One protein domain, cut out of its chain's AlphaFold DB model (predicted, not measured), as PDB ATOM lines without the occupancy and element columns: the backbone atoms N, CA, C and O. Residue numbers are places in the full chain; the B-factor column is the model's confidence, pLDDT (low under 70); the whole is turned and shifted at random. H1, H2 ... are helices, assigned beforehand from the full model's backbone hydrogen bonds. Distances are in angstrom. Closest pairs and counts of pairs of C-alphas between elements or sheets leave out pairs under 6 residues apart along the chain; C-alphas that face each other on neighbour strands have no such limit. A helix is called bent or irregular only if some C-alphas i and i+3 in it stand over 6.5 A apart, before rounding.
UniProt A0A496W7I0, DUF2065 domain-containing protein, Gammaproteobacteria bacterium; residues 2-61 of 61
ATOM      1  N   TRP A   2     -20.285 -10.857 -17.597       87.50
ATOM      2  CA  TRP A   2     -20.076 -11.837 -18.690       87.50
ATOM      3  C   TRP A   2     -18.639 -12.386 -18.758       87.50
ATOM      4  O   TRP A   2     -18.432 -13.548 -19.087       87.50
ATOM      5  N   GLU A   3     -17.640 -11.579 -18.388       90.62
ATOM      6  CA  GLU A   3     -16.238 -12.024 -18.310       90.62
ATOM      7  C   GLU A   3     -16.014 -13.087 -17.230       90.62
ATOM      8  O   GLU A   3     -15.323 -14.071 -17.471       90.62
ATOM      9  N   GLU A   4     -16.652 -12.943 -16.066       89.69
ATOM     10  CA  GLU A   4     -16.580 -13.928 -14.976       89.69
ATOM     11  C   GLU A   4     -17.113 -15.297 -15.409       89.69
ATOM     12  O   GLU A   4     -16.532 -16.321 -15.054       89.69
ATOM     13  N   LEU A   5     -18.164 -15.325 -16.238       91.62
ATOM     14  CA  LEU A   5     -18.685 -16.563 -16.818       91.62
ATOM     15  C   LEU A   5     -17.642 -17.227 -17.728       91.62
ATOM     16  O   LEU A   5     -17.397 -18.426 -17.607       91.62
ATOM     17  N   TRP A   6     -16.994 -16.455 -18.606       95.44
ATOM     18  CA  TRP A   6     -15.930 -16.977 -19.469       95.44
ATOM     19  C   TRP A   6     -14.728 -17.484 -18.675       95.44
ATOM     20  O   TRP A   6     -14.175 -18.527 -19.017       95.44
ATOM     21  N   ILE A   7     -14.353 -16.795 -17.596       94.88
ATOM     22  CA  ILE A   7     -13.273 -17.224 -16.702       94.88
ATOM     23  C   ILE A   7     -13.649 -18.531 -15.997       94.88
ATOM     24  O   ILE A   7     -12.851 -19.466 -15.995       94.88
ATOM     25  N   ALA A   8     -14.863 -18.641 -15.452       93.12
ATOM     26  CA  ALA A   8     -15.334 -19.868 -14.811       93.12
ATOM     27  C   ALA A   8     -15.337 -21.059 -15.787       93.12
ATOM     28  O   ALA A   8     -14.882 -22.149 -15.438       93.12
ATOM     29  N   ILE A   9     -15.776 -20.838 -17.032       94.69
ATOM     30  CA  ILE A   9     -15.751 -21.857 -18.092       94.69
ATOM     31  C   ILE A   9     -14.308 -22.232 -18.472       94.69
ATOM     32  O   ILE A   9     -13.992 -23.408 -18.647       94.69
ATOM     33  N   ALA A  10     -13.401 -21.261 -18.580       95.31
ATOM     34  CA  ALA A  10     -11.998 -21.551 -18.855       95.31
ATOM     35  C   ALA A  10     -11.371 -22.391 -17.731       95.31
ATOM     36  O   ALA A  10     -10.680 -23.373 -18.002       95.31
ATOM     37  N   LEU A  11     -11.655 -22.052 -16.470       95.38
ATOM     38  CA  LEU A  11     -11.148 -22.780 -15.309       95.38
ATOM     39  C   LEU A  11     -11.676 -24.214 -15.248       95.38
ATOM     40  O   LEU A  11     -10.878 -25.121 -15.016       95.38
ATOM     41  N   ILE A  12     -12.970 -24.452 -15.503       94.75
ATOM     42  CA  ILE A  12     -13.500 -25.825 -15.500       94.75
ATOM     43  C   ILE A  12     -12.857 -26.674 -16.599       94.75
ATOM     44  O   ILE A  12     -12.483 -27.812 -16.340       94.75
ATOM     45  N   LEU A  13     -12.621 -26.113 -17.792       94.56
ATOM     46  CA  LEU A  13     -11.934 -26.821 -18.877       94.56
ATOM     47  C   LEU A  13     -10.482 -27.162 -18.524       94.56
ATOM     48  O   LEU A  13     -10.022 -28.266 -18.814       94.56
ATOM     49  N   VAL A  14      -9.761 -26.234 -17.888       95.62
ATOM     50  CA  VAL A  14      -8.394 -26.488 -17.418       95.62
ATOM     51  C   VAL A  14      -8.395 -27.594 -16.365       95.62
ATOM     52  O   VAL A  14      -7.638 -28.550 -16.503       95.62
ATOM     53  N   ILE A  15      -9.261 -27.508 -15.351       93.56
ATOM     54  CA  ILE A  15      -9.333 -28.491 -14.259       93.56
ATOM     55  C   ILE A  15      -9.684 -29.886 -14.792       93.56
ATOM     56  O   ILE A  15      -8.977 -30.848 -14.485       93.56
ATOM     57  N   GLU A  16     -10.704 -29.994 -15.644       91.81
ATOM     58  CA  GLU A  16     -11.097 -31.258 -16.281       91.81
ATOM     59  C   GLU A  16      -9.987 -31.826 -17.184       91.81
ATOM     60  O   GLU A  16      -9.834 -33.041 -17.301       91.81
ATOM     61  N   GLY A  17      -9.158 -30.969 -17.791       92.81
ATOM     62  CA  GLY A  17      -8.032 -31.372 -18.637       92.81
ATOM     63  C   GLY A  17      -6.785 -31.852 -17.880       92.81
ATOM     64  O   GLY A  17      -5.999 -32.626 -18.431       92.81
ATOM     65  N   ILE A  18      -6.592 -31.449 -16.617       95.44
ATOM     66  CA  ILE A  18      -5.391 -31.793 -15.833       95.44
ATOM     67  C   ILE A  18      -5.288 -33.305 -15.595       95.44
ATOM     68  O   ILE A  18      -4.240 -33.907 -15.839       95.44
ATOM     69  N   MET A  19      -6.367 -33.939 -15.131       90.25
ATOM     70  CA  MET A  19      -6.404 -35.377 -14.825       90.25
ATOM     71  C   MET A  19      -6.057 -36.280 -16.025       90.25
ATOM     72  O   MET A  19      -5.157 -37.119 -15.890       90.25
ATOM     73  N   PRO A  20      -6.692 -36.131 -17.207       92.06
ATOM     74  CA  PRO A  20      -6.342 -36.922 -18.382       92.06
ATOM     75  C   PRO A  20      -4.931 -36.622 -18.907       92.06
ATOM     76  O   PRO A  20      -4.318 -37.524 -19.477       92.06
ATOM     77  N   PHE A  21      -4.402 -35.411 -18.703       94.69
ATOM     78  CA  PHE A  21      -3.047 -35.044 -19.128       94.69
ATOM     79  C   PHE A  21      -1.961 -35.661 -18.233       94.69
ATOM     80  O   PHE A  21      -1.014 -36.258 -18.742       94.69
ATOM     81  N   ILE A  22      -2.105 -35.565 -16.906       95.62
ATOM     82  CA  ILE A  22      -1.109 -36.071 -15.947       95.62
ATOM     83  C   ILE A  22      -1.118 -37.604 -15.887       95.62
ATOM     84  O   ILE A  22      -0.059 -38.232 -15.878       95.62
ATOM     85  N   ASN A  23      -2.298 -38.228 -15.817       94.81
ATOM     86  CA  ASN A  23      -2.412 -39.679 -15.675       94.81
ATOM     87  C   ASN A  23      -3.589 -40.248 -16.485       94.81
ATOM     88  O   ASN A  23      -4.621 -40.629 -15.918       94.81
ATOM     89  N   PRO A  24      -3.425 -40.414 -17.809       92.31
ATOM     90  CA  PRO A  24      -4.488 -40.926 -18.670       92.31
ATOM     91  C   PRO A  24      -4.919 -42.355 -18.309       92.31
ATOM     92  O   PRO A  24      -6.079 -42.719 -18.496       92.31
ATOM     93  N   LYS A  25      -4.009 -43.188 -17.780       94.50
ATOM     94  CA  LYS A  25      -4.324 -44.567 -17.368       94.50
ATOM     95  C   LYS A  25      -5.192 -44.593 -16.110       94.50
ATOM     96  O   LYS A  25      -6.179 -45.324 -16.074       94.50
ATOM     97  N   GLY A  26      -4.838 -43.792 -15.103       93.81
ATOM     98  CA  GLY A  26      -5.625 -43.625 -13.882       93.81
ATOM     99  C   GLY A  26      -7.009 -43.062 -14.185       93.81
ATOM    100  O   GLY A  26      -8.002 -43.636 -13.754       93.81
ATOM    101  N   TRP A  27      -7.074 -42.028 -15.029       94.44
ATOM    102  CA  TRP A  27      -8.336 -41.435 -15.469       94.44
ATOM    103  C   TRP A  27      -9.264 -42.452 -16.144       94.44
ATOM    104  O   TRP A  27     -10.416 -42.603 -15.741       94.44
ATOM    105  N   ARG A  28      -8.755 -43.241 -17.103       94.06
ATOM    106  CA  ARG A  28      -9.533 -44.317 -17.749       94.06
ATOM    107  C   ARG A  28     -10.033 -45.364 -16.755       94.06
ATOM    108  O   ARG A  28     -11.152 -45.846 -16.904       94.06
ATOM    109  N   LYS A  29      -9.220 -45.730 -15.756       95.44
ATOM    110  CA  LYS A  29      -9.629 -46.675 -14.709       95.44
ATOM    111  C   LYS A  29     -10.776 -46.103 -13.875       95.44
ATOM    112  O   LYS A  29     -11.761 -46.802 -13.682       95.44
ATOM    113  N   THR A  30     -10.672 -44.847 -13.443       92.50
ATOM    114  CA  THR A  30     -11.733 -44.168 -12.690       92.50
ATOM    115  C   THR A  30     -13.021 -44.087 -13.499       92.50
ATOM    116  O   THR A  30     -14.066 -44.474 -12.992       92.50
ATOM    117  N   LEU A  31     -12.954 -43.672 -14.769       92.88
ATOM    118  CA  LEU A  31     -14.130 -43.628 -15.645       92.88
ATOM    119  C   LEU A  31     -14.784 -45.001 -15.807       92.88
ATOM    120  O   LEU A  31     -16.006 -45.100 -15.781       92.88
ATOM    121  N   ARG A  32     -13.983 -46.065 -15.926       95.31
ATOM    122  CA  ARG A  32     -14.505 -47.430 -15.982       95.31
ATOM    123  C   ARG A  32     -15.214 -47.818 -14.686       95.31
ATOM    124  O   ARG A  32     -16.327 -48.323 -14.744       95.31
ATOM    125  N   THR A  33     -14.608 -47.538 -13.534       93.50
ATOM    126  CA  THR A  33     -15.255 -47.765 -12.237       93.50
ATOM    127  C   THR A  33     -16.573 -47.005 -12.143       93.50
ATOM    128  O   THR A  33     -17.573 -47.608 -11.789       93.50
ATOM    129  N   VAL A  34     -16.605 -45.730 -12.540       93.44
ATOM    130  CA  VAL A  34     -17.834 -44.918 -12.559       93.44
ATOM    131  C   VAL A  34     -18.889 -45.508 -13.499       93.44
ATOM    132  O   VAL A  34     -20.059 -45.533 -13.142       93.44
ATOM    133  N   SER A  35     -18.496 -46.029 -14.665       93.50
ATOM    134  CA  SER A  35     -19.430 -46.665 -15.610       93.50
ATOM    135  C   SER A  35     -20.000 -48.002 -15.130       93.50
ATOM    136  O   SER A  35     -21.033 -48.434 -15.627       93.50
ATOM    137  N   GLU A  36     -19.324 -48.665 -14.190       94.75
ATOM    138  CA  GLU A  36     -19.755 -49.930 -13.586       94.75
ATOM    139  C   GLU A  36     -20.606 -49.703 -12.315       94.75
ATOM    140  O   GLU A  36     -21.086 -50.669 -11.725       94.75
ATOM    141  N   MET A  37     -20.802 -48.450 -11.877       93.88
ATOM    142  CA  MET A  37     -21.633 -48.108 -10.716       93.88
ATOM    143  C   MET A  37     -23.117 -48.043 -11.076       93.88
ATOM    144  O   MET A  37     -23.490 -47.533 -12.127       93.88
ATOM    145  N   ASP A  38     -23.971 -48.471 -10.146       94.44
ATOM    146  CA  ASP A  38     -25.422 -48.359 -10.298       94.44
ATOM    147  C   ASP A  38     -25.886 -46.894 -10.377       94.44
ATOM    148  O   ASP A  38     -25.422 -46.029  -9.619       94.44
ATOM    149  N   ASP A  39     -26.899 -46.632 -11.209       94.12
ATOM    150  CA  ASP A  39     -27.481 -45.300 -11.434       94.12
ATOM    151  C   ASP A  39     -27.897 -44.589 -10.137       94.12
ATOM    152  O   ASP A  39     -27.750 -43.371 -10.006       94.12
ATOM    153  N   ASN A  40     -28.407 -45.334  -9.152       94.44
ATOM    154  CA  ASN A  40     -28.811 -44.781  -7.855       94.44
ATOM    155  C   ASN A  40     -27.615 -44.234  -7.068       94.44
ATOM    156  O   ASN A  40     -27.701 -43.165  -6.454       94.44
ATOM    157  N   THR A  41     -26.486 -44.940  -7.109       93.62
ATOM    158  CA  THR A  41     -25.247 -44.512  -6.458       93.62
ATOM    159  C   THR A  41     -24.689 -43.283  -7.162       93.62
ATOM    160  O   THR A  41     -24.361 -42.295  -6.503       93.62
ATOM    161  N   LEU A  42     -24.666 -43.290  -8.500       94.38
ATOM    162  CA  LEU A  42     -24.187 -42.159  -9.293       94.38
ATOM    163  C   LEU A  42     -25.023 -40.893  -9.044       94.38
ATOM    164  O   LEU A  42     -24.474 -39.811  -8.830       94.38
ATOM    165  N   ARG A  43     -26.354 -41.035  -8.982       94.56
ATOM    166  CA  ARG A  43     -27.282 -39.948  -8.634       94.56
ATOM    167  C   ARG A  43     -27.052 -39.401  -7.235       94.56
ATOM    168  O   ARG A  43     -27.077 -38.188  -7.057       94.56
ATOM    169  N   THR A  44     -26.825 -40.270  -6.253       96.00
ATOM    170  CA  THR A  44     -26.608 -39.851  -4.859       96.00
ATOM    171  C   THR A  44     -25.293 -39.091  -4.712       96.00
ATOM    172  O   THR A  44     -25.259 -38.031  -4.088       96.00
ATOM    173  N   ILE A  45     -24.224 -39.574  -5.354       94.94
ATOM    174  CA  ILE A  45     -22.932 -38.877  -5.396       94.94
ATOM    175  C   ILE A  45     -23.094 -37.518  -6.083       94.94
ATOM    176  O   ILE A  45     -22.690 -36.499  -5.520       94.94
ATOM    177  N   GLY A  46     -23.757 -37.478  -7.242       93.56
ATOM    178  CA  GLY A  46     -24.057 -36.234  -7.949       93.56
ATOM    179  C   GLY A  46     -24.845 -35.242  -7.090       93.56
ATOM    180  O   GLY A  46     -24.460 -34.078  -6.992       93.56
ATOM    181  N   LEU A  47     -25.896 -35.701  -6.404       96.31
ATOM    182  CA  LEU A  47     -26.700 -34.877  -5.497       96.31
ATOM    183  C   LEU A  47     -25.859 -34.314  -4.349       96.31
ATOM    184  O   LEU A  47     -25.938 -33.121  -4.064       96.31
ATOM    185  N   SER A  48     -25.034 -35.151  -3.717       96.25
ATOM    186  CA  SER A  48     -24.167 -34.720  -2.617       96.25
ATOM    187  C   SER A  48     -23.155 -33.658  -3.063       96.25
ATOM    188  O   SER A  48     -22.976 -32.661  -2.365       96.25
ATOM    189  N   SER A  49     -22.570 -33.815  -4.257       93.94
ATOM    190  CA  SER A  49     -21.634 -32.854  -4.847       93.94
ATOM    191  C   SER A  49     -22.313 -31.522  -5.171       93.94
ATOM    192  O   SER A  49     -21.812 -30.461  -4.799       93.94
ATOM    193  N   MET A  50     -23.504 -31.564  -5.783       95.12
ATOM    194  CA  MET A  50     -24.297 -30.360  -6.057       95.12
ATOM    195  C   MET A  50     -24.653 -29.617  -4.767       95.12
ATOM    196  O   MET A  50     -24.473 -28.403  -4.692       95.12
ATOM    197  N   LEU A  51     -25.118 -30.335  -3.739       97.06
ATOM    198  CA  LEU A  51     -25.492 -29.731  -2.462       97.06
ATOM    199  C   LEU A  51     -24.282 -29.097  -1.769       97.06
ATOM    200  O   LEU A  51     -24.372 -27.972  -1.283       97.06
ATOM    201  N   PHE A  52     -23.140 -29.786  -1.776       96.69
ATOM    202  CA  PHE A  52     -21.891 -29.247  -1.249       96.69
ATOM    203  C   PHE A  52     -21.462 -27.976  -1.991       96.69
ATOM    204  O   PHE A  52     -21.099 -26.991  -1.353       96.69
ATOM    205  N   GLY A  53     -21.571 -27.960  -3.323       92.56
ATOM    206  CA  GLY A  53     -21.296 -26.780  -4.142       92.56
ATOM    207  C   GLY A  53     -22.187 -25.589  -3.785       92.56
ATOM    208  O   GLY A  53     -21.685 -24.482  -3.617       92.56
ATOM    209  N   VAL A  54     -23.493 -25.811  -3.595       95.50
ATOM    210  CA  VAL A  54     -24.434 -24.758  -3.170       95.50
ATOM    211  C   VAL A  54     -24.094 -24.225  -1.779       95.50
ATOM    212  O   VAL A  54     -24.090 -23.013  -1.576       95.50
ATOM    213  N   ILE A  55     -23.771 -25.106  -0.828       96.50
ATOM    214  CA  ILE A  55     -23.362 -24.702   0.525       96.50
ATOM    215  C   ILE A  55     -22.089 -23.855   0.465       96.50
ATOM    216  O   ILE A  55     -22.020 -22.809   1.101       96.50
ATOM    217  N   LEU A  56     -21.092 -24.280  -0.312       93.69
ATOM    218  CA  LEU A  56     -19.831 -23.556  -0.451       93.69
ATOM    219  C   LEU A  56     -20.048 -22.184  -1.099       93.69
ATOM    220  O   LEU A  56     -19.507 -21.196  -0.609       93.69
ATOM    221  N   LEU A  57     -20.894 -22.101  -2.131       91.38
ATOM    222  CA  LEU A  57     -21.299 -20.827  -2.726       91.38
ATOM    223  C   LEU A  57     -21.958 -19.901  -1.697       91.38
ATOM    224  O   LEU A  57     -21.630 -18.726  -1.680       91.38
ATOM    225  N   TYR A  58     -22.818 -20.419  -0.815       93.50
ATOM    226  CA  TYR A  58     -23.463 -19.627   0.241       93.50
ATOM    227  C   TYR A  58     -22.515 -19.202   1.376       93.50
ATOM    228  O   TYR A  58     -22.811 -18.269   2.107       93.50
ATOM    229  N   LEU A  59     -21.400 -19.911   1.582       93.69
ATOM    230  CA  LEU A  59     -20.402 -19.546   2.596       93.69
ATOM    231  C   LEU A  59     -19.381 -18.527   2.083       93.69
ATOM    232  O   LEU A  59     -18.828 -17.765   2.872       93.69
ATOM    233  N   VAL A  60     -19.066 -18.579   0.788       89.00
ATOM    234  CA  VAL A  60     -18.066 -17.708   0.150       89.00
ATOM    235  C   VAL A  60     -18.693 -16.414  -0.378       89.00
ATOM    236  O   VAL A  60     -17.976 -15.427  -0.555       89.00
ATOM    237  N   HIS A  61     -20.002 -16.416  -0.626       70.75
ATOM    238  CA  HIS A  61     -20.793 -15.261  -1.043       70.75
ATOM    239  C   HIS A  61     -21.608 -14.709   0.126       70.75
ATOM    240  O   HIS A  61     -21.610 -13.472   0.301       70.75
TER     241      HIS A  61
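Overview. This is residues 2 to 61 of the 61 residues of the protein "DUF2065 domain-containing protein" of Gammaproteobacteria bacterium (UniProt A0A496W7I0). Three helices form an open U: the long H1 and H3 are its two arms, the shorter H2 is its base, and the space between the arms is empty. The 60 printed residues hold H1, H2 and H3 in that order, with no named strand; the class is all helix. The whole is loose, with a radius of gyration of the C-alphas of 14.8 A and spans of 36 by 29 by 17 A.

Along the chain. H1, residues 2 to 22, begins at C-alpha 2 (-20.076, -11.837, -18.690) and measures 30.9 A. It is neither bent nor irregular, but only just: C-alphas 16 and 19 are 6.4 A apart. H2 is residues 24 to 35, 16.3 A. H3, residues 39 to 60, measures 31.4 A and ends at C-alpha 60 (-18.066, -17.708, 0.150).

Arrangement. H1 and H2 are close but not clearly touching, about perpendicular at 76 degrees; their closest C-alphas, of Pro 20 and Trp 27, are 5.7 A apart. H2 and H3 are close but not clearly touching; their closest C-alphas, of Val 34 and Leu 42, are 7.7 A apart. They run opposite ways at a steep tilt of 67 degrees, only just short of about perpendicular. H1 and H3 are apart. Every O i to N i+4 pair is within hydrogen-bond range in H2 and H3, and 15 of 17 in H1.

Size, cuts and confidence. The C-alphas farthest apart, of Trp 2 and Glu 36, are 38.4 A apart. The printed part has no cut, both links are tight, and no printed residue is under 70 in pLDDT.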